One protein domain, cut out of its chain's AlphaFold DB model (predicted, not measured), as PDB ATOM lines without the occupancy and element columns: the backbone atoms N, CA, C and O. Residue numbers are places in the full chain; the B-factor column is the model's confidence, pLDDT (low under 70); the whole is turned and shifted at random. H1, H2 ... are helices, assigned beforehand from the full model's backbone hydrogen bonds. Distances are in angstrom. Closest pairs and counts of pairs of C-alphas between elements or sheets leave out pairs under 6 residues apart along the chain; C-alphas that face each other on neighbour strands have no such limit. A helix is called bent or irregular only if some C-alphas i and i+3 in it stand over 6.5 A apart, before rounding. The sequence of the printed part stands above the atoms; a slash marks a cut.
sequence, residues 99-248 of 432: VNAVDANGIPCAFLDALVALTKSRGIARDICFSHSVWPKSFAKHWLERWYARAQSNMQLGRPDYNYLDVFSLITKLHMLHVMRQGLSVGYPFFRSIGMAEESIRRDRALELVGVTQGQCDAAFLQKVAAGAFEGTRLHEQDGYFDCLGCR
ATOM      1  N   VAL A  99     186.604 185.574 127.781       92.00
ATOM      2  CA  VAL A  99     186.509 184.616 128.896       92.00
ATOM      3  C   VAL A  99     186.556 185.284 130.279       92.00
ATOM      4  O   VAL A  99     186.367 184.608 131.290       92.00
ATOM      5  N   ASN A 100     186.845 186.586 130.349       90.75
ATOM      6  CA  ASN A 100     186.866 187.379 131.579       90.75
ATOM      7  C   ASN A 100     185.596 188.196 131.789       90.75
ATOM      8  O   ASN A 100     185.498 188.858 132.820       90.75
ATOM      9  N   ALA A 101     184.660 188.184 130.837       92.44
ATOM     10  CA  ALA A 101     183.477 189.016 130.925       92.44
ATOM     11  C   ALA A 101     182.710 188.733 132.226       92.44
ATOM     12  O   ALA A 101     182.337 187.593 132.539       92.44
ATOM     13  N   VAL A 102     182.499 189.811 132.973       92.81
ATOM     14  CA  VAL A 102     181.664 189.875 134.167       92.81
ATOM     15  C   VAL A 102     180.526 190.847 133.905       92.81
ATOM     16  O   VAL A 102     180.674 191.805 133.144       92.81
ATOM     17  N   ASP A 103     179.379 190.603 134.527       90.50
ATOM     18  CA  ASP A 103     178.267 191.543 134.462       90.50
ATOM     19  C   ASP A 103     178.487 192.764 135.374       90.50
ATOM     20  O   ASP A 103     179.509 192.898 136.048       90.50
ATOM     21  N   ALA A 104     177.497 193.661 135.417       90.50
ATOM     22  CA  ALA A 104     177.536 194.866 136.247       90.50
ATOM     23  C   ALA A 104     177.717 194.590 137.756       90.50
ATOM     24  O   ALA A 104     178.131 195.486 138.486       90.50
ATOM     25  N   ASN A 105     177.435 193.368 138.221       88.06
ATOM     26  CA  ASN A 105     177.600 192.951 139.613       88.06
ATOM     27  C   ASN A 105     178.932 192.217 139.851       88.06
ATOM     28  O   ASN A 105     179.147 191.670 140.933       88.06
ATOM     29  N   GLY A 106     179.816 192.157 138.849       89.25
ATOM     30  CA  GLY A 106     181.077 191.421 138.923       89.25
ATOM     31  C   GLY A 106     180.911 189.902 138.826       89.25
ATOM     32  O   GLY A 106     181.841 189.164 139.154       89.25
ATOM     33  N   ILE A 107     179.745 189.409 138.390       88.56
ATOM     34  CA  ILE A 107     179.488 187.972 138.292       88.56
ATOM     35  C   ILE A 107     179.949 187.470 136.917       88.56
ATOM     36  O   ILE A 107     179.518 188.026 135.903       88.56
ATOM     37  N   PRO A 108     180.768 186.401 136.853       90.81
ATOM     38  CA  PRO A 108     181.196 185.790 135.598       90.81
ATOM     39  C   PRO A 108     180.010 185.472 134.683       90.81
ATOM     40  O   PRO A 108     179.101 184.722 135.047       90.81
ATOM     41  N   CYS A 109     180.010 186.060 133.488       92.19
ATOM     42  CA  CYS A 109     178.959 185.873 132.487       92.19
ATOM     43  C   CYS A 109     179.488 185.377 131.140       92.19
ATOM     44  O   CYS A 109     178.712 184.826 130.365       92.19
ATOM     45  N   ALA A 110     180.802 185.454 130.919       92.88
ATOM     46  CA  ALA A 110     181.481 185.048 129.693       92.88
ATOM     47  C   ALA A 110     181.005 183.711 129.101       92.88
ATOM     48  O   ALA A 110     180.674 183.637 127.918       92.88
ATOM     49  N   PHE A 111     180.947 182.652 129.918       94.69
ATOM     50  CA  PHE A 111     180.529 181.329 129.450       94.69
ATOM     51  C   PHE A 111     179.087 181.323 128.969       94.69
ATOM     52  O   PHE A 111     178.788 180.796 127.898       94.69
ATOM     53  N   LEU A 112     178.191 181.902 129.771       94.12
ATOM     54  CA  LEU A 112     176.773 181.920 129.454       94.12
ATOM     55  C   LEU A 112     176.512 182.792 128.228       94.12
ATOM     56  O   LEU A 112     175.755 182.372 127.362       94.12
ATOM     57  N   ASP A 113     177.172 183.941 128.108       93.69
ATOM     58  CA  ASP A 113     177.029 184.840 126.963       93.69
ATOM     59  C   ASP A 113     177.524 184.177 125.670       93.69
ATOM     60  O   ASP A 113     176.811 184.177 124.662       93.69
ATOM     61  N   ALA A 114     178.689 183.520 125.708       93.88
ATOM     62  CA  ALA A 114     179.225 182.766 124.576       93.88
ATOM     63  C   ALA A 114     178.325 181.574 124.203       93.88
ATOM     64  O   ALA A 114     178.041 181.339 123.023       93.88
ATOM     65  N   LEU A 115     177.819 180.845 125.203       94.81
ATOM     66  CA  LEU A 115     176.886 179.744 124.989       94.81
ATOM     67  C   LEU A 115     175.567 180.249 124.397       94.81
ATOM     68  O   LEU A 115     175.047 179.624 123.476       94.81
ATOM     69  N   VAL A 116     175.025 181.365 124.884       93.88
ATOM     70  CA  VAL A 116     173.807 181.997 124.359       93.88
ATOM     71  C   VAL A 116     174.017 182.455 122.920       93.88
ATOM     72  O   VAL A 116     173.146 182.201 122.094       93.88
ATOM     73  N   ALA A 117     175.156 183.065 122.586       91.88
ATOM     74  CA  ALA A 117     175.484 183.460 121.216       91.88
ATOM     75  C   ALA A 117     175.499 182.242 120.272       91.88
ATOM     76  O   ALA A 117     174.751 182.189 119.286       91.88
ATOM     77  N   LEU A 118     176.246 181.193 120.633       90.00
ATOM     78  CA  LEU A 118     176.252 179.925 119.897       90.00
ATOM     79  C   LEU A 118     174.842 179.338 119.765       90.00
ATOM     80  O   LEU A 118     174.427 178.899 118.697       90.00
ATOM     81  N   THR A 119     174.090 179.345 120.853       91.19
ATOM     82  CA  THR A 119     172.765 178.737 120.917       91.19
ATOM     83  C   THR A 119     171.746 179.532 120.093       91.19
ATOM     84  O   THR A 119     170.937 178.941 119.387       91.19
ATOM     85  N   LYS A 120     171.825 180.866 120.052       90.25
ATOM     86  CA  LYS A 120     170.985 181.709 119.184       90.25
ATOM     87  C   LYS A 120     171.267 181.473 117.701       90.25
ATOM     88  O   LYS A 120     170.331 181.487 116.899       90.25
ATOM     89  N   SER A 121     172.525 181.229 117.333       85.38
ATOM     90  CA  SER A 121     172.893 180.931 115.942       85.38
ATOM     91  C   SER A 121     172.534 179.501 115.524       85.38
ATOM     92  O   SER A 121     172.085 179.291 114.394       85.38
ATOM     93  N   ARG A 122     172.685 178.521 116.424       85.38
ATOM     94  CA  ARG A 122     172.522 177.090 116.120       85.38
ATOM     95  C   ARG A 122     171.230 176.458 116.627       85.38
ATOM     96  O   ARG A 122     170.992 175.309 116.282       85.38
ATOM     97  N   GLY A 123     170.407 177.163 117.394       90.56
ATOM     98  CA  GLY A 123     169.211 176.623 118.044       90.56
ATOM     99  C   GLY A 123     169.505 175.620 119.168       90.56
ATOM    100  O   GLY A 123     170.660 175.321 119.463       90.56
ATOM    101  N   ILE A 124     168.443 175.081 119.773       91.69
ATOM    102  CA  ILE A 124     168.486 173.990 120.764       91.69
ATOM    103  C   ILE A 124     167.657 172.825 120.233       91.69
ATOM    104  O   ILE A 124     166.501 173.008 119.851       91.69
ATOM    105  N   ALA A 125     168.206 171.614 120.226       89.56
ATOM    106  CA  ALA A 125     167.410 170.412 119.985       89.56
ATOM    107  C   ALA A 125     166.496 170.117 121.184       89.56
ATOM    108  O   ALA A 125     166.967 170.060 122.317       89.56
ATOM    109  N   ARG A 126     165.192 169.922 120.933       85.44
ATOM    110  CA  ARG A 126     164.230 169.565 121.995       85.44
ATOM    111  C   ARG A 126     164.519 168.196 122.613       85.44
ATOM    112  O   ARG A 126     164.336 168.022 123.811       85.44
ATOM    113  N   ASP A 127     165.000 167.269 121.791       82.12
ATOM    114  CA  ASP A 127     165.330 165.897 122.168       82.12
ATOM    115  C   ASP A 127     166.776 165.537 121.815       82.12
ATOM    116  O   ASP A 127     167.520 166.325 121.219       82.12
ATOM    117  N   ILE A 128     167.178 164.320 122.189       73.88
ATOM    118  CA  ILE A 128     168.509 163.778 121.916       73.88
ATOM    119  C   ILE A 128     168.730 163.732 120.402       73.88
ATOM    120  O   ILE A 128     168.209 162.874 119.693       73.88
ATOM    121  N   CYS A 129     169.560 164.648 119.914       81.56
ATOM    122  CA  CYS A 129     170.011 164.660 118.536       81.56
ATOM    123  C   CYS A 129     171.532 164.527 118.491       81.56
ATOM    124  O   CYS A 129     172.264 165.412 118.943       81.56
ATOM    125  N   PHE A 130     172.007 163.432 117.896       74.62
ATOM    126  CA  PHE A 130     173.439 163.145 117.806       74.62
ATOM    127  C   PHE A 130     174.174 164.194 116.964       74.62
ATOM    128  O   PHE A 130     175.238 164.670 117.341       74.62
ATOM    129  N   SER A 131     173.578 164.632 115.852       75.31
ATOM    130  CA  SER A 131     174.147 165.722 115.049       75.31
ATOM    131  C   SER A 131     174.178 167.054 115.807       75.31
ATOM    132  O   SER A 131     175.056 167.880 115.565       75.31
ATOM    133  N   HIS A 132     173.222 167.286 116.714       82.56
ATOM    134  CA  HIS A 132     173.182 168.514 117.503       82.56
ATOM    135  C   HIS A 132     174.275 168.528 118.566       82.56
ATOM    136  O   HIS A 132     174.875 169.575 118.774       82.56
ATOM    137  N   SER A 133     174.569 167.384 119.197       84.38
ATOM    138  CA  SER A 133     175.548 167.293 120.289       84.38
ATOM    139  C   SER A 133     176.988 167.579 119.854       84.38
ATOM    140  O   SER A 133     177.818 167.939 120.691       84.38
ATOM    141  N   VAL A 134     177.282 167.503 118.551       84.19
ATOM    142  CA  VAL A 134     178.598 167.839 117.993       84.19
ATOM    143  C   VAL A 134     178.997 169.281 118.320       84.19
ATOM    144  O   VAL A 134     180.121 169.505 118.762       84.19
ATOM    145  N   TRP A 135     178.099 170.260 118.162       86.00
ATOM    146  CA  TRP A 135     178.465 171.674 118.342       86.00
ATOM    147  C   TRP A 135     178.677 172.059 119.808       86.00
ATOM    148  O   TRP A 135     179.711 172.662 120.085       86.00
ATOM    149  N   PRO A 136     177.808 171.678 120.767       90.94
ATOM    150  CA  PRO A 136     178.087 171.856 122.189       90.94
ATOM    151  C   PRO A 136     179.384 171.173 122.627       90.94
ATOM    152  O   PRO A 136     180.122 171.737 123.428       90.94
ATOM    153  N   LYS A 137     179.713 169.999 122.068       90.06
ATOM    154  CA  LYS A 137     180.984 169.310 122.337       90.06
ATOM    155  C   LYS A 137     182.184 170.107 121.815       90.06
ATOM    156  O   LYS A 137     183.153 170.315 122.544       90.06
ATOM    157  N   SER A 138     182.125 170.576 120.567       87.25
ATOM    158  CA  SER A 138     183.170 171.425 119.982       87.25
ATOM    159  C   SER A 138     183.315 172.755 120.722       87.25
ATOM    160  O   SER A 138     184.437 173.206 120.937       87.25
ATOM    161  N   PHE A 139     182.203 173.357 121.145       91.38
ATOM    162  CA  PHE A 139     182.196 174.567 121.958       91.38
ATOM    163  C   PHE A 139     182.802 174.323 123.338       91.38
ATOM    164  O   PHE A 139     183.657 175.093 123.743       91.38
ATOM    165  N   ALA A 140     182.442 173.238 124.026       93.31
ATOM    166  CA  ALA A 140     183.034 172.878 125.312       93.31
ATOM    167  C   ALA A 140     184.559 172.729 125.212       93.31
ATOM    168  O   ALA A 140     185.294 173.271 126.034       93.31
ATOM    169  N   LYS A 141     185.042 172.047 124.164       91.12
ATOM    170  CA  LYS A 141     186.480 171.909 123.907       91.12
ATOM    171  C   LYS A 141     187.142 173.269 123.668       91.12
ATOM    172  O   LYS A 141     188.154 173.574 124.288       91.12
ATOM    173  N   HIS A 142     186.547 174.091 122.806       89.81
ATOM    174  CA  HIS A 142     187.045 175.432 122.489       89.81
ATOM    175  C   HIS A 142     187.067 176.359 123.709       89.81
ATOM    176  O   HIS A 142     188.071 177.014 123.979       89.81
ATOM    177  N   TRP A 143     185.983 176.363 124.485       93.00
ATOM    178  CA  TRP A 143     185.879 177.088 125.743       93.00
ATOM    179  C   TRP A 143     187.028 176.727 126.675       93.00
ATOM    180  O   TRP A 143     187.727 177.620 127.144       93.00
ATOM    181  N   LEU A 144     187.264 175.431 126.892       92.06
ATOM    182  CA  LEU A 144     188.359 174.989 127.739       92.06
ATOM    183  C   LEU A 144     189.708 175.417 127.175       92.06
ATOM    184  O   LEU A 144     190.469 176.033 127.901       92.06
ATOM    185  N   GLU A 145     190.009 175.183 125.902       89.12
ATOM    186  CA  GLU A 145     191.283 175.624 125.316       89.12
ATOM    187  C   GLU A 145     191.556 177.118 125.574       89.12
ATOM    188  O   GLU A 145     192.667 177.485 125.959       89.12
ATOM    189  N   ARG A 146     190.534 177.976 125.455       88.69
ATOM    190  CA  ARG A 146     190.634 179.416 125.750       88.69
ATOM    191  C   ARG A 146     190.777 179.702 127.246       88.69
ATOM    192  O   ARG A 146     191.637 180.490 127.641       88.69
ATOM    193  N   TRP A 147     189.962 179.054 128.071       89.25
ATOM    194  CA  TRP A 147     189.990 179.177 129.528       89.25
ATOM    195  C   TRP A 147     191.345 178.753 130.108       89.25
ATOM    196  O   TRP A 147     191.922 179.451 130.937       89.25
ATOM    197  N   TYR A 148     191.899 177.651 129.609       86.88
ATOM    198  CA  TYR A 148     193.199 177.117 129.990       86.88
ATOM    199  C   TYR A 148     194.355 177.964 129.480       86.88
ATOM    200  O   TYR A 148     195.274 178.221 130.251       86.88
ATOM    201  N   ALA A 149     194.321 178.435 128.229       85.69
ATOM    202  CA  ALA A 149     195.350 179.342 127.717       85.69
ATOM    203  C   ALA A 149     195.490 180.596 128.602       85.69
ATOM    204  O   ALA A 149     196.591 181.105 128.792       85.69
ATOM    205  N   ARG A 150     194.387 181.048 129.211       80.12
ATOM    206  CA  ARG A 150     194.409 182.068 130.265       80.12
ATOM    207  C   ARG A 150     194.948 181.513 131.586       80.12
ATOM    208  O   ARG A 150     195.861 182.098 132.167       80.12
ATOM    209  N   ALA A 151     194.370 180.427 132.095       73.69
ATOM    210  CA  ALA A 151     194.675 179.903 133.426       73.69
ATOM    211  C   ALA A 151     196.110 179.370 133.569       73.69
ATOM    212  O   ALA A 151     196.637 179.364 134.674       73.69
ATOM    213  N   GLN A 152     196.779 178.999 132.473       60.62
ATOM    214  CA  GLN A 152     198.195 178.612 132.442       60.62
ATOM    215  C   GLN A 152     199.150 179.745 132.848       60.62
ATOM    216  O   GLN A 152     200.310 179.474 133.141       60.62
ATOM    217  N   SER A 153     198.667 180.986 132.960       57.47
ATOM    218  CA  SER A 153     199.407 182.042 133.659       57.47
ATOM    219  C   SER A 153     199.466 181.847 135.185       57.47
ATOM    220  O   SER A 153     200.342 182.430 135.808       57.47
ATOM    221  N   ASN A 154     198.585 181.032 135.791       54.47
ATOM    222  CA  ASN A 154     198.403 180.961 137.250       54.47
ATOM    223  C   ASN A 154     198.081 179.570 137.864       54.47
ATOM    224  O   ASN A 154     198.100 179.466 139.089       54.47
ATOM    225  N   MET A 155     197.786 178.495 137.112       53.03
ATOM    226  CA  MET A 155     197.370 177.202 137.707       53.03
ATOM    227  C   MET A 155     197.769 175.933 136.925       53.03
ATOM    228  O   MET A 155     197.652 175.866 135.701       53.03
ATOM    229  N   GLN A 156     198.121 174.872 137.671       59.25
ATOM    230  CA  GLN A 156     198.270 173.484 137.201       59.25
ATOM    231  C   GLN A 156     196.901 172.800 137.019       59.25
ATOM    232  O   GLN A 156     196.565 171.840 137.713       59.25
ATOM    233  N   LEU A 157     196.066 173.290 136.109       61.62
ATOM    234  CA  LEU A 157     194.862 172.546 135.738       61.62
ATOM    235  C   LEU A 157     195.269 171.361 134.834       61.62
ATOM    236  O   LEU A 157     196.075 171.522 133.918       61.62
ATOM    237  N   GLY A 158     194.728 170.165 135.100       67.62
ATOM    238  CA  GLY A 158     195.012 168.936 134.338       67.62
ATOM    239  C   GLY A 158     194.710 169.046 132.834       67.62
ATOM    240  O   GLY A 158     194.131 170.031 132.381       67.62
ATOM    241  N   ARG A 159     195.103 168.034 132.040       73.25
ATOM    242  CA  ARG A 159     195.002 168.072 130.566       73.25
ATOM    243  C   ARG A 159     193.577 168.450 130.091       73.25
ATOM    244  O   ARG A 159     192.635 167.740 130.449       73.25
ATOM    245  N   PRO A 160     193.415 169.485 129.238       69.19
ATOM    246  CA  PRO A 160     192.109 169.971 128.763       69.19
ATOM    247  C   PRO A 160     191.239 168.908 128.078       69.19
ATOM    248  O   PRO A 160     190.012 168.989 128.108       69.19
ATOM    249  N   ASP A 161     191.872 167.897 127.476       75.94
ATOM    250  CA  ASP A 161     191.205 166.902 126.631       75.94
ATOM    251  C   ASP A 161     190.217 165.990 127.371       75.94
ATOM    252  O   ASP A 161     189.383 165.370 126.717       75.94
ATOM    253  N   TYR A 162     190.260 165.908 128.703       82.44
ATOM    254  CA  TYR A 162     189.310 165.085 129.467       82.44
ATOM    255  C   TYR A 162     188.121 165.884 130.008       82.44
ATOM    256  O   TYR A 162     187.009 165.367 130.081       82.44
ATOM    257  N   ASN A 163     188.327 167.168 130.292       89.50
ATOM    258  CA  ASN A 163     187.354 167.992 131.008       89.50
ATOM    259  C   ASN A 163     186.237 168.541 130.105       89.50
ATOM    260  O   ASN A 163     185.216 169.031 130.590       89.50
ATOM    261  N   TYR A 164     186.387 168.468 128.775       92.56
ATOM    262  CA  TYR A 164     185.369 169.008 127.865       92.56
ATOM    263  C   TYR A 164     184.052 168.221 127.937       92.56
ATOM    264  O   TYR A 164     183.005 168.775 127.611       92.56
ATOM    265  N   LEU A 165     184.087 166.947 128.349       93.19
ATOM    266  CA  LEU A 165     182.881 166.137 128.532       93.19
ATOM    267  C   LEU A 165     182.036 166.643 129.703       93.19
ATOM    268  O   LEU A 165     180.811 166.652 129.593       93.19
ATOM    269  N   ASP A 166     182.675 167.134 130.765       94.31
ATOM    270  CA  ASP A 166     181.988 167.720 131.916       94.31
ATOM    271  C   ASP A 166     181.326 169.048 131.529       94.31
ATOM    272  O   ASP A 166     180.136 169.251 131.767       94.31
ATOM    273  N   VAL A 167     182.049 169.920 130.816       95.12
ATOM    274  CA  VAL A 167     181.481 171.175 130.288       95.12
ATOM    275  C   VAL A 167     180.355 170.896 129.283       95.12
ATOM    276  O   VAL A 167     179.311 171.545 129.321       95.12
ATOM    277  N   PHE A 168     180.513 169.899 128.409       94.69
ATOM    278  CA  PHE A 168     179.461 169.458 127.489       94.69
ATOM    279  C   PHE A 168     178.215 168.942 128.227       94.69
ATOM    280  O   PHE A 168     177.085 169.265 127.841       94.69
ATOM    281  N   SER A 169     178.408 168.175 129.302       93.69
ATOM    282  CA  SER A 169     177.329 167.720 130.181       93.69
ATOM    283  C   SER A 169     176.585 168.915 130.779       93.69
ATOM    284  O   SER A 169     175.367 169.007 130.624       93.69
ATOM    285  N   LEU A 170     177.303 169.893 131.340       95.00
ATOM    286  CA  LEU A 170     176.717 171.124 131.878       95.00
ATOM    287  C   LEU A 170     175.899 171.893 130.830       95.00
ATOM    288  O   LEU A 170     174.767 172.288 131.111       95.00
ATOM    289  N   ILE A 171     176.416 172.062 129.608       95.06
ATOM    290  CA  ILE A 171     175.677 172.707 128.505       95.06
ATOM    291  C   ILE A 171     174.364 171.974 128.234       95.06
ATOM    292  O   ILE A 171     173.311 172.601 128.126       95.06
ATOM    293  N   THR A 172     174.419 170.644 128.173       92.69
ATOM    294  CA  THR A 172     173.242 169.804 127.944       92.69
ATOM    295  C   THR A 172     172.201 170.018 129.045       92.69
ATOM    296  O   THR A 172     171.025 170.219 128.743       92.69
ATOM    297  N   LYS A 173     172.623 170.072 130.316       93.00
ATOM    298  CA  LYS A 173     171.729 170.370 131.448       93.00
ATOM    299  C   LYS A 173     171.095 171.759 131.336       93.00
ATOM    300  O   LYS A 173     169.898 171.894 131.577       93.00
ATOM    301  N   LEU A 174     171.863 172.777 130.943       94.00
ATOM    302  CA  LEU A 174     171.368 174.151 130.770       94.00
ATOM    303  C   LEU A 174     170.332 174.253 129.645       94.00
ATOM    304  O   LEU A 174     169.287 174.882 129.821       94.00
ATOM    305  N   HIS A 175     170.592 173.604 128.509       93.38
ATOM    306  CA  HIS A 175     169.640 173.522 127.402       93.38
ATOM    307  C   HIS A 175     168.360 172.789 127.812       93.38
ATOM    308  O   HIS A 175     167.268 173.286 127.540       93.38
ATOM    309  N   MET A 176     168.469 171.664 128.527       91.12
ATOM    310  CA  MET A 176     167.307 170.928 129.042       91.12
ATOM    311  C   MET A 176     166.495 171.767 130.031       91.12
ATOM    312  O   MET A 176     165.277 171.855 129.892       91.12
ATOM    313  N   LEU A 177     167.151 172.450 130.976       92.50
ATOM    314  CA  LEU A 177     166.490 173.362 131.912       92.50
ATOM    315  C   LEU A 177     165.710 174.457 131.169       92.50
ATOM    316  O   LEU A 177     164.572 174.758 131.534       92.50
ATOM    317  N   HIS A 178     166.290 175.030 130.111       93.12
ATOM    318  CA  HIS A 178     165.596 176.009 129.276       93.12
ATOM    319  C   HIS A 178     164.358 175.412 128.590       93.12
ATOM    320  O   HIS A 178     163.281 175.999 128.680       93.12
ATOM    321  N   VAL A 179     164.478 174.238 127.960       91.56
ATOM    322  CA  VAL A 179     163.352 173.545 127.301       91.56
ATOM    323  C   VAL A 179     162.225 173.252 128.300       91.56
ATOM    324  O   VAL A 179     161.064 173.542 128.015       91.56
ATOM    325  N   MET A 180     162.555 172.782 129.507       91.94
ATOM    326  CA  MET A 180     161.572 172.528 130.569       91.94
ATOM    327  C   MET A 180     160.861 173.805 131.027       91.94
ATOM    328  O   MET A 180     159.652 173.792 131.248       91.94
ATOM    329  N   ARG A 181     161.583 174.928 131.141       91.94
ATOM    330  CA  ARG A 181     160.996 176.232 131.500       91.94
ATOM    331  C   ARG A 181     160.079 176.803 130.418       91.94
ATOM    332  O   ARG A 181     159.194 177.584 130.743       91.94
ATOM    333  N   GLN A 182     160.231 176.373 129.166       90.94
ATOM    334  CA  GLN A 182     159.275 176.654 128.087       90.94
ATOM    335  C   GLN A 182     158.022 175.755 128.145       90.94
ATOM    336  O   GLN A 182     157.188 175.804 127.243       90.94
ATOM    337  N   GLY A 183     157.877 174.918 129.180       91.56
ATOM    338  CA  GLY A 183     156.748 173.998 129.338       91.56
ATOM    339  C   GLY A 183     156.809 172.784 128.412       91.56
ATOM    340  O   GLY A 183     155.792 172.130 128.191       91.56
ATOM    341  N   LEU A 184     157.981 172.485 127.847       90.62
ATOM    342  CA  LEU A 184     158.170 171.375 126.921       90.62
ATOM    343  C   LEU A 184     158.743 170.153 127.644       90.62
ATOM    344  O   LEU A 184     159.589 170.271 128.533       90.62
ATOM    345  N   SER A 185     158.294 168.964 127.241       86.75
ATOM    346  CA  SER A 185     158.858 167.703 127.718       86.75
ATOM    347  C   SER A 185     160.250 167.488 127.134       86.75
ATOM    348  O   SER A 185     160.454 167.681 125.937       86.75
ATOM    349  N   VAL A 186     161.179 167.022 127.964       85.62
ATOM    350  CA  VAL A 186     162.507 166.578 127.536       85.62
ATOM    351  C   VAL A 186     162.521 165.053 127.583       85.62
ATOM    352  O   VAL A 186     162.200 164.482 128.626       85.62
ATOM    353  N   GLY A 187     162.927 164.373 126.510       80.19
ATOM    354  CA  GLY A 187     163.048 162.908 126.473       80.19
ATOM    355  C   GLY A 187     164.148 162.307 127.366       80.19
ATOM    356  O   GLY A 187     164.527 161.153 127.182       80.19
ATOM    357  N   TYR A 188     164.703 163.069 128.314       79.81
ATOM    358  CA  TYR A 188     165.834 162.655 129.140       79.81
ATOM    359  C   TYR A 188     165.363 162.169 130.522       79.81
ATOM    360  O   TYR A 188     164.813 162.955 131.297       79.81
ATOM    361  N   PRO A 189     165.609 160.899 130.895       77.88
ATOM    362  CA  PRO A 189     164.992 160.281 132.074       77.88
ATOM    363  C   PRO A 189     165.447 160.884 133.413       77.88
ATOM    364  O   PRO A 189     164.769 160.713 134.431       77.88
ATOM    365  N   PHE A 190     166.582 161.589 133.420       79.69
ATOM    366  CA  PHE A 190     167.180 162.161 134.626       79.69
ATOM    367  C   PHE A 190     166.552 163.497 135.056       79.69
ATOM    368  O   PHE A 190     166.654 163.857 136.226       79.69
ATOM    369  N   PHE A 191     165.854 164.211 134.165       85.69
ATOM    370  CA  PHE A 191     165.246 165.511 134.472       85.69
ATOM    371  C   PHE A 191     163.724 165.449 134.429       85.69
ATOM    372  O   PHE A 191     163.089 165.884 133.475       85.69
ATOM    373  N   ARG A 192     163.121 164.915 135.500       87.94
ATOM    374  CA  ARG A 192     161.650 164.852 135.622       87.94
ATOM    375  C   ARG A 192     161.011 166.153 136.117       87.94
ATOM    376  O   ARG A 192     159.801 166.303 136.009       87.94
ATOM    377  N   SER A 193     161.786 167.076 136.686       92.44
ATOM    378  CA  SER A 193     161.289 168.372 137.166       92.44
ATOM    379  C   SER A 193     162.363 169.458 137.089       92.44
ATOM    380  O   SER A 193     163.559 169.162 137.128       92.44
ATOM    381  N   ILE A 194     161.927 170.718 136.990       93.00
ATOM    382  CA  ILE A 194     162.811 171.894 136.934       93.00
ATOM    383  C   ILE A 194     163.737 171.933 138.159       93.00
ATOM    384  O   ILE A 194     164.941 172.098 138.004       93.00
ATOM    385  N   GLY A 195     163.205 171.681 139.362       93.88
ATOM    386  CA  GLY A 195     164.000 171.681 140.594       93.88
ATOM    387  C   GLY A 195     165.120 170.634 140.606       93.88
ATOM    388  O   GLY A 195     166.215 170.919 141.082       93.88
ATOM    389  N   MET A 196     164.894 169.445 140.027       93.19
ATOM    390  CA  MET A 196     165.957 168.437 139.893       93.19
ATOM    391  C   MET A 196     167.017 168.840 138.867       93.19
ATOM    392  O   MET A 196     168.197 168.554 139.070       93.19
ATOM    393  N   ALA A 197     166.618 169.502 137.777       92.38
ATOM    394  CA  ALA A 197     167.559 170.025 136.791       92.38
ATOM    395  C   ALA A 197     168.448 171.119 137.388       92.38
ATOM    396  O   ALA A 197     169.669 171.050 137.263       92.38
ATOM    397  N   GLU A 198     167.854 172.069 138.110       94.19
ATOM    398  CA  GLU A 198     168.600 173.102 138.828       94.19
ATOM    399  C   GLU A 198     169.559 172.500 139.858       94.19
ATOM    400  O   GLU A 198     170.737 172.839 139.852       94.19
ATOM    401  N   GLU A 199     169.103 171.556 140.687       93.25
ATOM    402  CA  GLU A 199     169.959 170.926 141.698       93.25
ATOM    403  C   GLU A 199     171.116 170.136 141.074       93.25
ATOM    404  O   GLU A 199     172.244 170.162 141.567       93.25
ATOM    405  N   SER A 200     170.865 169.461 139.951       93.44
ATOM    406  CA  SER A 200     171.909 168.759 139.203       93.44
ATOM    407  C   SER A 200     172.942 169.703 138.590       93.44
ATOM    408  O   SER A 200     174.096 169.298 138.434       93.44
ATOM    409  N   ILE A 201     172.543 170.927 138.228       93.75
ATOM    410  CA  ILE A 201     173.455 171.976 137.756       93.75
ATOM    411  C   ILE A 201     174.243 172.549 138.935       93.75
ATOM    412  O   ILE A 201     175.459 172.634 138.833       93.75
ATOM    413  N   ARG A 202     173.599 172.863 140.071       93.44
ATOM    414  CA  ARG A 202     174.275 173.385 141.279       93.44
ATOM    415  C   ARG A 202     175.397 172.478 141.774       93.44
ATOM    416  O   ARG A 202     176.419 172.961 142.249       93.44
ATOM    417  N   ARG A 203     175.196 171.161 141.686       93.06
ATOM    418  CA  ARG A 203     176.177 170.143 142.101       93.06
ATOM    419  C   ARG A 203     177.188 169.785 141.011       93.06
ATOM    420  O   ARG A 203     178.013 168.895 141.225       93.06
ATOM    421  N   ASP A 204     177.103 170.401 139.834       93.75
ATOM    422  CA  ASP A 204     177.983 170.081 138.718       93.75
ATOM    423  C   ASP A 204     179.371 170.697 138.924       93.75
ATOM    424  O   ASP A 204     179.532 171.916 138.976       93.75
ATOM    425  N   ARG A 205     180.397 169.844 138.994       92.69
ATOM    426  CA  ARG A 205     181.795 170.277 139.130       92.69
ATOM    427  C   ARG A 205     182.280 171.065 137.911       92.69
ATOM    428  O   ARG A 205     183.223 171.842 138.024       92.69
ATOM    429  N   ALA A 206     181.617 170.922 136.761       93.56
ATOM    430  CA  ALA A 206     181.932 171.693 135.566       93.56
ATOM    431  C   ALA A 206     181.683 173.200 135.725       93.56
ATOM    432  O   ALA A 206     182.182 173.969 134.906       93.56
ATOM    433  N   LEU A 207     180.952 173.642 136.758       92.75
ATOM    434  CA  LEU A 207     180.767 175.067 137.046       92.75
ATOM    435  C   LEU A 207     182.110 175.786 137.256       92.75
ATOM    436  O   LEU A 207     182.327 176.864 136.703       92.75
ATOM    437  N   GLU A 208     183.059 175.152 137.945       90.88
ATOM    438  CA  GLU A 208     184.399 175.713 138.161       90.88
ATOM    439  C   GLU A 208     185.189 175.822 136.847       90.88
ATOM    440  O   GLU A 208     185.911 176.795 136.620       90.88
ATOM    441  N   LEU A 209     184.988 174.867 135.933       91.31
ATOM    442  CA  LEU A 209     185.604 174.850 134.601       91.31
ATOM    443  C   LEU A 209     185.069 175.953 133.672       91.31
ATOM    444  O   LEU A 209     185.672 176.248 132.637       91.31
ATOM    445  N   VAL A 210     183.941 176.566 134.031       92.56
ATOM    446  CA  VAL A 210     183.353 177.708 133.321       92.56
ATOM    447  C   VAL A 210     183.457 179.011 134.114       92.56
ATOM    448  O   VAL A 210     182.841 180.010 133.746       92.56
ATOM    449  N   GLY A 211     184.260 179.012 135.183       89.81
ATOM    450  CA  GLY A 211     184.538 180.191 135.998       89.81
ATOM    451  C   GLY A 211     183.406 180.587 136.944       89.81
ATOM    452  O   GLY A 211     183.395 181.720 137.414       89.81
ATOM    453  N   VAL A 212     182.455 179.693 137.226       90.62
ATOM    454  CA  VAL A 212     181.328 179.938 138.133       90.62
ATOM    455  C   VAL A 212     181.575 179.201 139.445       90.62
ATOM    456  O   VAL A 212     181.630 177.975 139.486       90.62
ATOM    457  N   THR A 213     181.703 179.942 140.544       89.56
ATOM    458  CA  THR A 213     181.787 179.336 141.882       89.56
ATOM    459  C   THR A 213     180.419 178.839 142.348       89.56
ATOM    460  O   THR A 213     179.376 179.338 141.912       89.56
ATOM    461  N   GLN A 214     180.399 177.893 143.291       83.56
ATOM    462  CA  GLN A 214     179.149 177.345 143.828       83.56
ATOM    463  C   GLN A 214     178.219 178.440 144.390       83.56
ATOM    464  O   GLN A 214     177.023 178.420 144.114       83.56
ATOM    465  N   GLY A 215     178.765 179.451 145.079       84.06
ATOM    466  CA  GLY A 215     177.982 180.584 145.593       84.06
ATOM    467  C   GLY A 215     177.418 181.510 144.504       84.06
ATOM    468  O   GLY A 215     176.344 182.082 144.673       84.06
ATOM    469  N   GLN A 216     178.095 181.633 143.359       84.38
ATOM    470  CA  GLN A 216     177.616 182.430 142.218       84.38
ATOM    471  C   GLN A 216     176.530 181.710 141.404       84.38
ATOM    472  O   GLN A 216     175.733 182.368 140.723       84.38
ATOM    473  N   CYS A 217     176.484 180.374 141.466       80.88
ATOM    474  CA  CYS A 217     175.534 179.564 140.707       80.88
ATOM    475  C   CYS A 217     174.073 179.927 141.037       80.88
ATOM    476  O   CYS A 217     173.268 180.169 140.131       80.88
ATOM    477  N   ASP A 218     173.763 180.040 142.331       73.94
ATOM    478  CA  ASP A 218     172.411 180.329 142.822       73.94
ATOM    479  C   ASP A 218     172.003 181.794 142.638       73.94
ATOM    480  O   ASP A 218     170.851 182.087 142.309       73.94
ATOM    481  N   ALA A 219     172.944 182.726 142.815       67.62
ATOM    482  CA  ALA A 219     172.641 184.154 142.855       67.62
ATOM    483  C   ALA A 219     172.329 184.762 141.478       67.62
ATOM    484  O   ALA A 219     171.522 185.680 141.394       67.62
ATOM    485  N   ALA A 220     172.943 184.272 140.396       74.88
ATOM    486  CA  ALA A 220     172.781 184.905 139.083       74.88
ATOM    487  C   ALA A 220     172.839 183.948 137.894       74.88
ATOM    488  O   ALA A 220     172.183 184.208 136.889       74.88
ATOM    489  N   PHE A 221     173.573 182.835 137.970       83.69
ATOM    490  CA  PHE A 221     173.731 181.954 136.810       83.69
ATOM    491  C   PHE A 221     172.414 181.249 136.439       83.69
ATOM    492  O   PHE A 221     171.916 181.399 135.321       83.69
ATOM    493  N   LEU A 222     171.780 180.557 137.395       88.00
ATOM    494  CA  LEU A 222     170.473 179.915 137.181       88.00
ATOM    495  C   LEU A 222     169.337 180.925 136.992       88.00
ATOM    496  O   LEU A 222     168.388 180.649 136.245       88.00
ATOM    497  N   GLN A 223     169.442 182.093 137.636       85.62
ATOM    498  CA  GLN A 223     168.490 183.191 137.475       85.62
ATOM    499  C   GLN A 223     168.547 183.788 136.070       85.62
ATOM    500  O   GLN A 223     167.495 184.014 135.490       85.62
ATOM    501  N   LYS A 224     169.726 183.959 135.461       87.44
ATOM    502  CA  LYS A 224     169.845 184.409 134.063       87.44
ATOM    503  C   LYS A 224     169.206 183.417 133.098       87.44
ATOM    504  O   LYS A 224     168.449 183.810 132.214       87.44
ATOM    505  N   VAL A 225     169.427 182.117 133.305       86.62
ATOM    506  CA  VAL A 225     168.720 181.079 132.533       86.62
ATOM    507  C   VAL A 225     167.203 181.154 132.771       86.62
ATOM    508  O   VAL A 225     166.431 180.879 131.853       86.62
ATOM    509  N   ALA A 226     166.758 181.543 133.973       84.44
ATOM    510  CA  ALA A 226     165.336 181.680 134.334       84.44
ATOM    511  C   ALA A 226     164.692 182.889 133.680       84.44
ATOM    512  O   ALA A 226     163.597 182.789 133.142       84.44
ATOM    513  N   ALA A 227     165.425 183.996 133.678       85.69
ATOM    514  CA  ALA A 227     165.066 185.264 133.078       85.69
ATOM    515  C   ALA A 227     165.111 185.231 131.543       85.69
ATOM    516  O   ALA A 227     164.976 186.272 130.914       85.69
ATOM    517  N   GLY A 228     165.313 184.059 130.932       86.69
ATOM    518  CA  GLY A 228     165.266 183.915 129.485       86.69
ATOM    519  C   GLY A 228     166.588 184.221 128.788       86.69
ATOM    520  O   GLY A 228     166.570 184.738 127.680       86.69
ATOM    521  N   ALA A 229     167.747 183.855 129.353       89.88
ATOM    522  CA  ALA A 229     169.033 183.985 128.645       89.88
ATOM    523  C   ALA A 229     168.999 183.403 127.212       89.88
ATOM    524  O   ALA A 229     169.572 183.967 126.282       89.88
ATOM    525  N   PHE A 230     168.268 182.300 127.020       92.38
ATOM    526  CA  PHE A 230     168.066 181.659 125.718       92.38
ATOM    527  C   PHE A 230     166.782 182.106 124.994       92.38
ATOM    528  O   PHE A 230     166.411 181.505 123.987       92.38
ATOM    529  N   GLU A 231     166.086 183.140 125.459       92.06
ATOM    530  CA  GLU A 231     164.894 183.662 124.790       92.06
ATOM    531  C   GLU A 231     165.205 184.085 123.343       92.06
ATOM    532  O   GLU A 231     166.286 184.588 123.016       92.06
ATOM    533  N   GLY A 232     164.262 183.797 122.441       89.50
ATOM    534  CA  GLY A 232     164.432 183.977 120.998       89.50
ATOM    535  C   GLY A 232     165.254 182.882 120.313       89.50
ATOM    536  O   GLY A 232     165.355 182.878 119.082       89.50
ATOM    537  N   THR A 233     165.807 181.926 121.063       90.94
ATOM    538  CA  THR A 233     166.463 180.757 120.476       90.94
ATOM    539  C   THR A 233     165.451 179.854 119.788       90.94
ATOM    540  O   THR A 233     164.391 179.531 120.323       90.94
ATOM    541  N   ARG A 234     165.799 179.389 118.588       90.19
ATOM    542  CA  ARG A 234     164.982 178.412 117.868       90.19
ATOM    543  C   ARG A 234     165.098 177.042 118.520       90.19
ATOM    544  O   ARG A 234     166.198 176.525 118.678       90.19
ATOM    545  N   LEU A 235     163.961 176.428 118.820       90.12
ATOM    546  CA  LEU A 235     163.910 175.033 119.241       90.12
ATOM    547  C   LEU A 235     163.713 174.138 118.020       90.12
ATOM    548  O   LEU A 235     162.824 174.378 117.204       90.12
ATOM    549  N   HIS A 236     164.546 173.117 117.884       87.75
ATOM    550  CA  HIS A 236     164.460 172.163 116.791       87.75
ATOM    551  C   HIS A 236     163.612 170.976 117.208       87.75
ATOM    552  O   HIS A 236     163.891 170.320 118.213       87.75
ATOM    553  N   GLU A 237     162.604 170.688 116.398       81.00
ATOM    554  CA  GLU A 237     161.831 169.460 116.503       81.00
ATOM    555  C   GLU A 237     162.617 168.299 115.884       81.00
ATOM    556  O   GLU A 237     163.400 168.478 114.937       81.00
ATOM    557  N   GLN A 238     162.446 167.118 116.472       72.50
ATOM    558  CA  GLN A 238     163.027 165.886 115.966       72.50
ATOM    559  C   GLN A 238     162.275 165.461 114.701       72.50
ATOM    560  O   GLN A 238     161.052 165.351 114.707       72.50
ATOM    561  N   ASP A 239     163.001 165.221 113.610       68.75
ATOM    562  CA  ASP A 239     162.404 164.855 112.321       68.75
ATOM    563  C   ASP A 239     162.395 163.333 112.149       68.75
ATOM    564  O   ASP A 239     163.124 162.818 111.304       68.75
ATOM    565  N   GLY A 240     161.663 162.613 113.018       64.00
ATOM    566  CA  GLY A 240     161.410 161.151 112.982       64.00
ATOM    567  C   GLY A 240     162.631 160.211 113.052       64.00
ATOM    568  O   GLY A 240     162.512 159.042 113.401       64.00
ATOM    569  N   TYR A 241     163.811 160.733 112.757       63.09
ATOM    570  CA  TYR A 241     165.129 160.132 112.744       63.09
ATOM    571  C   TYR A 241     165.982 160.897 113.767       63.09
ATOM    572  O   TYR A 241     165.614 161.993 114.186       63.09
ATOM    573  N   PHE A 242     167.115 160.342 114.206       63.16
ATOM    574  CA  PHE A 242     168.010 160.875 115.260       63.16
ATOM    575  C   PHE A 242     168.634 162.271 114.986       63.16
ATOM    576  O   PHE A 242     169.613 162.677 115.622       63.16
ATOM    577  N   ASP A 243     168.066 163.023 114.046       65.88
ATOM    578  CA  ASP A 243     168.486 164.323 113.573       65.88
ATOM    579  C   ASP A 243     167.386 165.377 113.715       65.88
ATOM    580  O   ASP A 243     166.209 165.148 113.442       65.88
ATOM    581  N   CYS A 244     167.804 166.576 114.105       74.50
ATOM    582  CA  CYS A 244     166.932 167.724 114.262       74.50
ATOM    583  C   CYS A 244     166.926 168.591 112.992       74.50
ATOM    584  O   CYS A 244     167.957 168.726 112.324       74.50
ATOM    585  N   LEU A 245     165.798 169.228 112.656       66.31
ATOM    586  CA  LEU A 245     165.694 170.045 111.432       66.31
ATOM    587  C   LEU A 245     166.729 171.171 111.362       66.31
ATOM    588  O   LEU A 245     167.275 171.428 110.292       66.31
ATOM    589  N   GLY A 246     167.039 171.827 112.481       67.56
ATOM    590  CA  GLY A 246     168.019 172.916 112.485       67.56
ATOM    591  C   GLY A 246     169.465 172.476 112.723       67.56
ATOM    592  O   GLY A 246     170.367 173.304 112.759       67.56
ATOM    593  N   CYS A 247     169.713 171.169 112.817       72.00
ATOM    594  CA  CYS A 247     171.050 170.593 112.693       72.00
ATOM    595  C   CYS A 247     171.515 170.580 111.226       72.00
ATOM    596  O   CYS A 247     172.690 170.346 110.940       72.00
ATOM    597  N   ARG A 248     170.591 170.815 110.287       68.88
ATOM    598  CA  ARG A 248     170.894 170.989 108.870       68.88
ATOM    599  C   ARG A 248     171.516 172.362 108.691       68.88
ATOM    600  O   ARG A 248     170.913 173.359 109.079       68.88
TER     601      ARG A 248
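Overview. This is residues 99 to 248 of the 432 residues of an uncharacterized protein of Cercospora zeina (UniProt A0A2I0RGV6). The long helix H3 runs through the middle, with H2, equally long by residues, packed steeply across one side of it and H4, H5 and H6 packed on the other side. H1 runs beside H2 in the opposite direction, near H2, H3 and H6 without clearly touching them, and residues 227 to 248 trail from H6 to the first residues of H2 as a long tail with no named element. The printed part has 150 residues with six named helices, H1 to H6 in that order, and no named strand; the class is all helix. It is compact, with a radius of gyration of the C-alphas of 15.1 A, yet elongated in outline, spanning 48 by 29 by 26 A.

Arrangement. Begin with H1, residues 110 to 122: it is close to but not clearly touching H2, residues 130 to 151, at a shallow tilt of 28 degrees, opposite ways, with the closest C-alphas, Phe 111 and Trp 143, 7.8 A apart. H2 touches H3, residues 160 to 181, at a steep tilt of 56 degrees; their closest C-alphas, Lys 141 and Tyr 164, are 5.0 A apart. H3 is the hub, touching four helices. With H4, residues 194 to 202, it forms a helical hairpin at a shallow tilt of 23 degrees, and the C-alphas of Leu 177 and Ala 197 come closest, at 6.0 A. With residues 163 to 170 alone H3 touches H5, residues 206 to 209; look at C-alphas Val 167 and Ala 206, the closest, 5.3 A apart. H6, residues 214 to 226, touches H3 with residues 225 to 226 alone, closest at the C-alphas of His 178 and Val 225, 6.8 A. H2 and H6 are apart. Every O i to N i+4 pair is within hydrogen-bond range in H1 and H4, against 15 of 18 in H2, 15 of 18 in H3 and 5 of 9 in H6; H5 is too short for such a pair.

Along the chain. Find C-alpha 110 at (181.481, 185.048, 129.693), where H1 begins its 18.1 A. H2 covers 31.2 A and H3 31.9 A from first to last C-alpha. H3 is only just irregular, with C-alphas 162 and 165 6.6 A apart; H6 is irregular too, with C-alphas 219 and 222 7.4 A apart. H4 measures 12.4 A, H5 4.9 A and H6 17.3 A, ending at C-alpha 226, (165.336, 181.680, 134.334).

Size, cuts and confidence. The C-alphas farthest apart, Asn 154 and Gly 240, are 48.5 A from each other. The printed part has no cut, and the link from H3 to H4, residues 182 to 193, is long. Confidence is under 70 at 17 residues, among them 152 to 158 and 239 to 243.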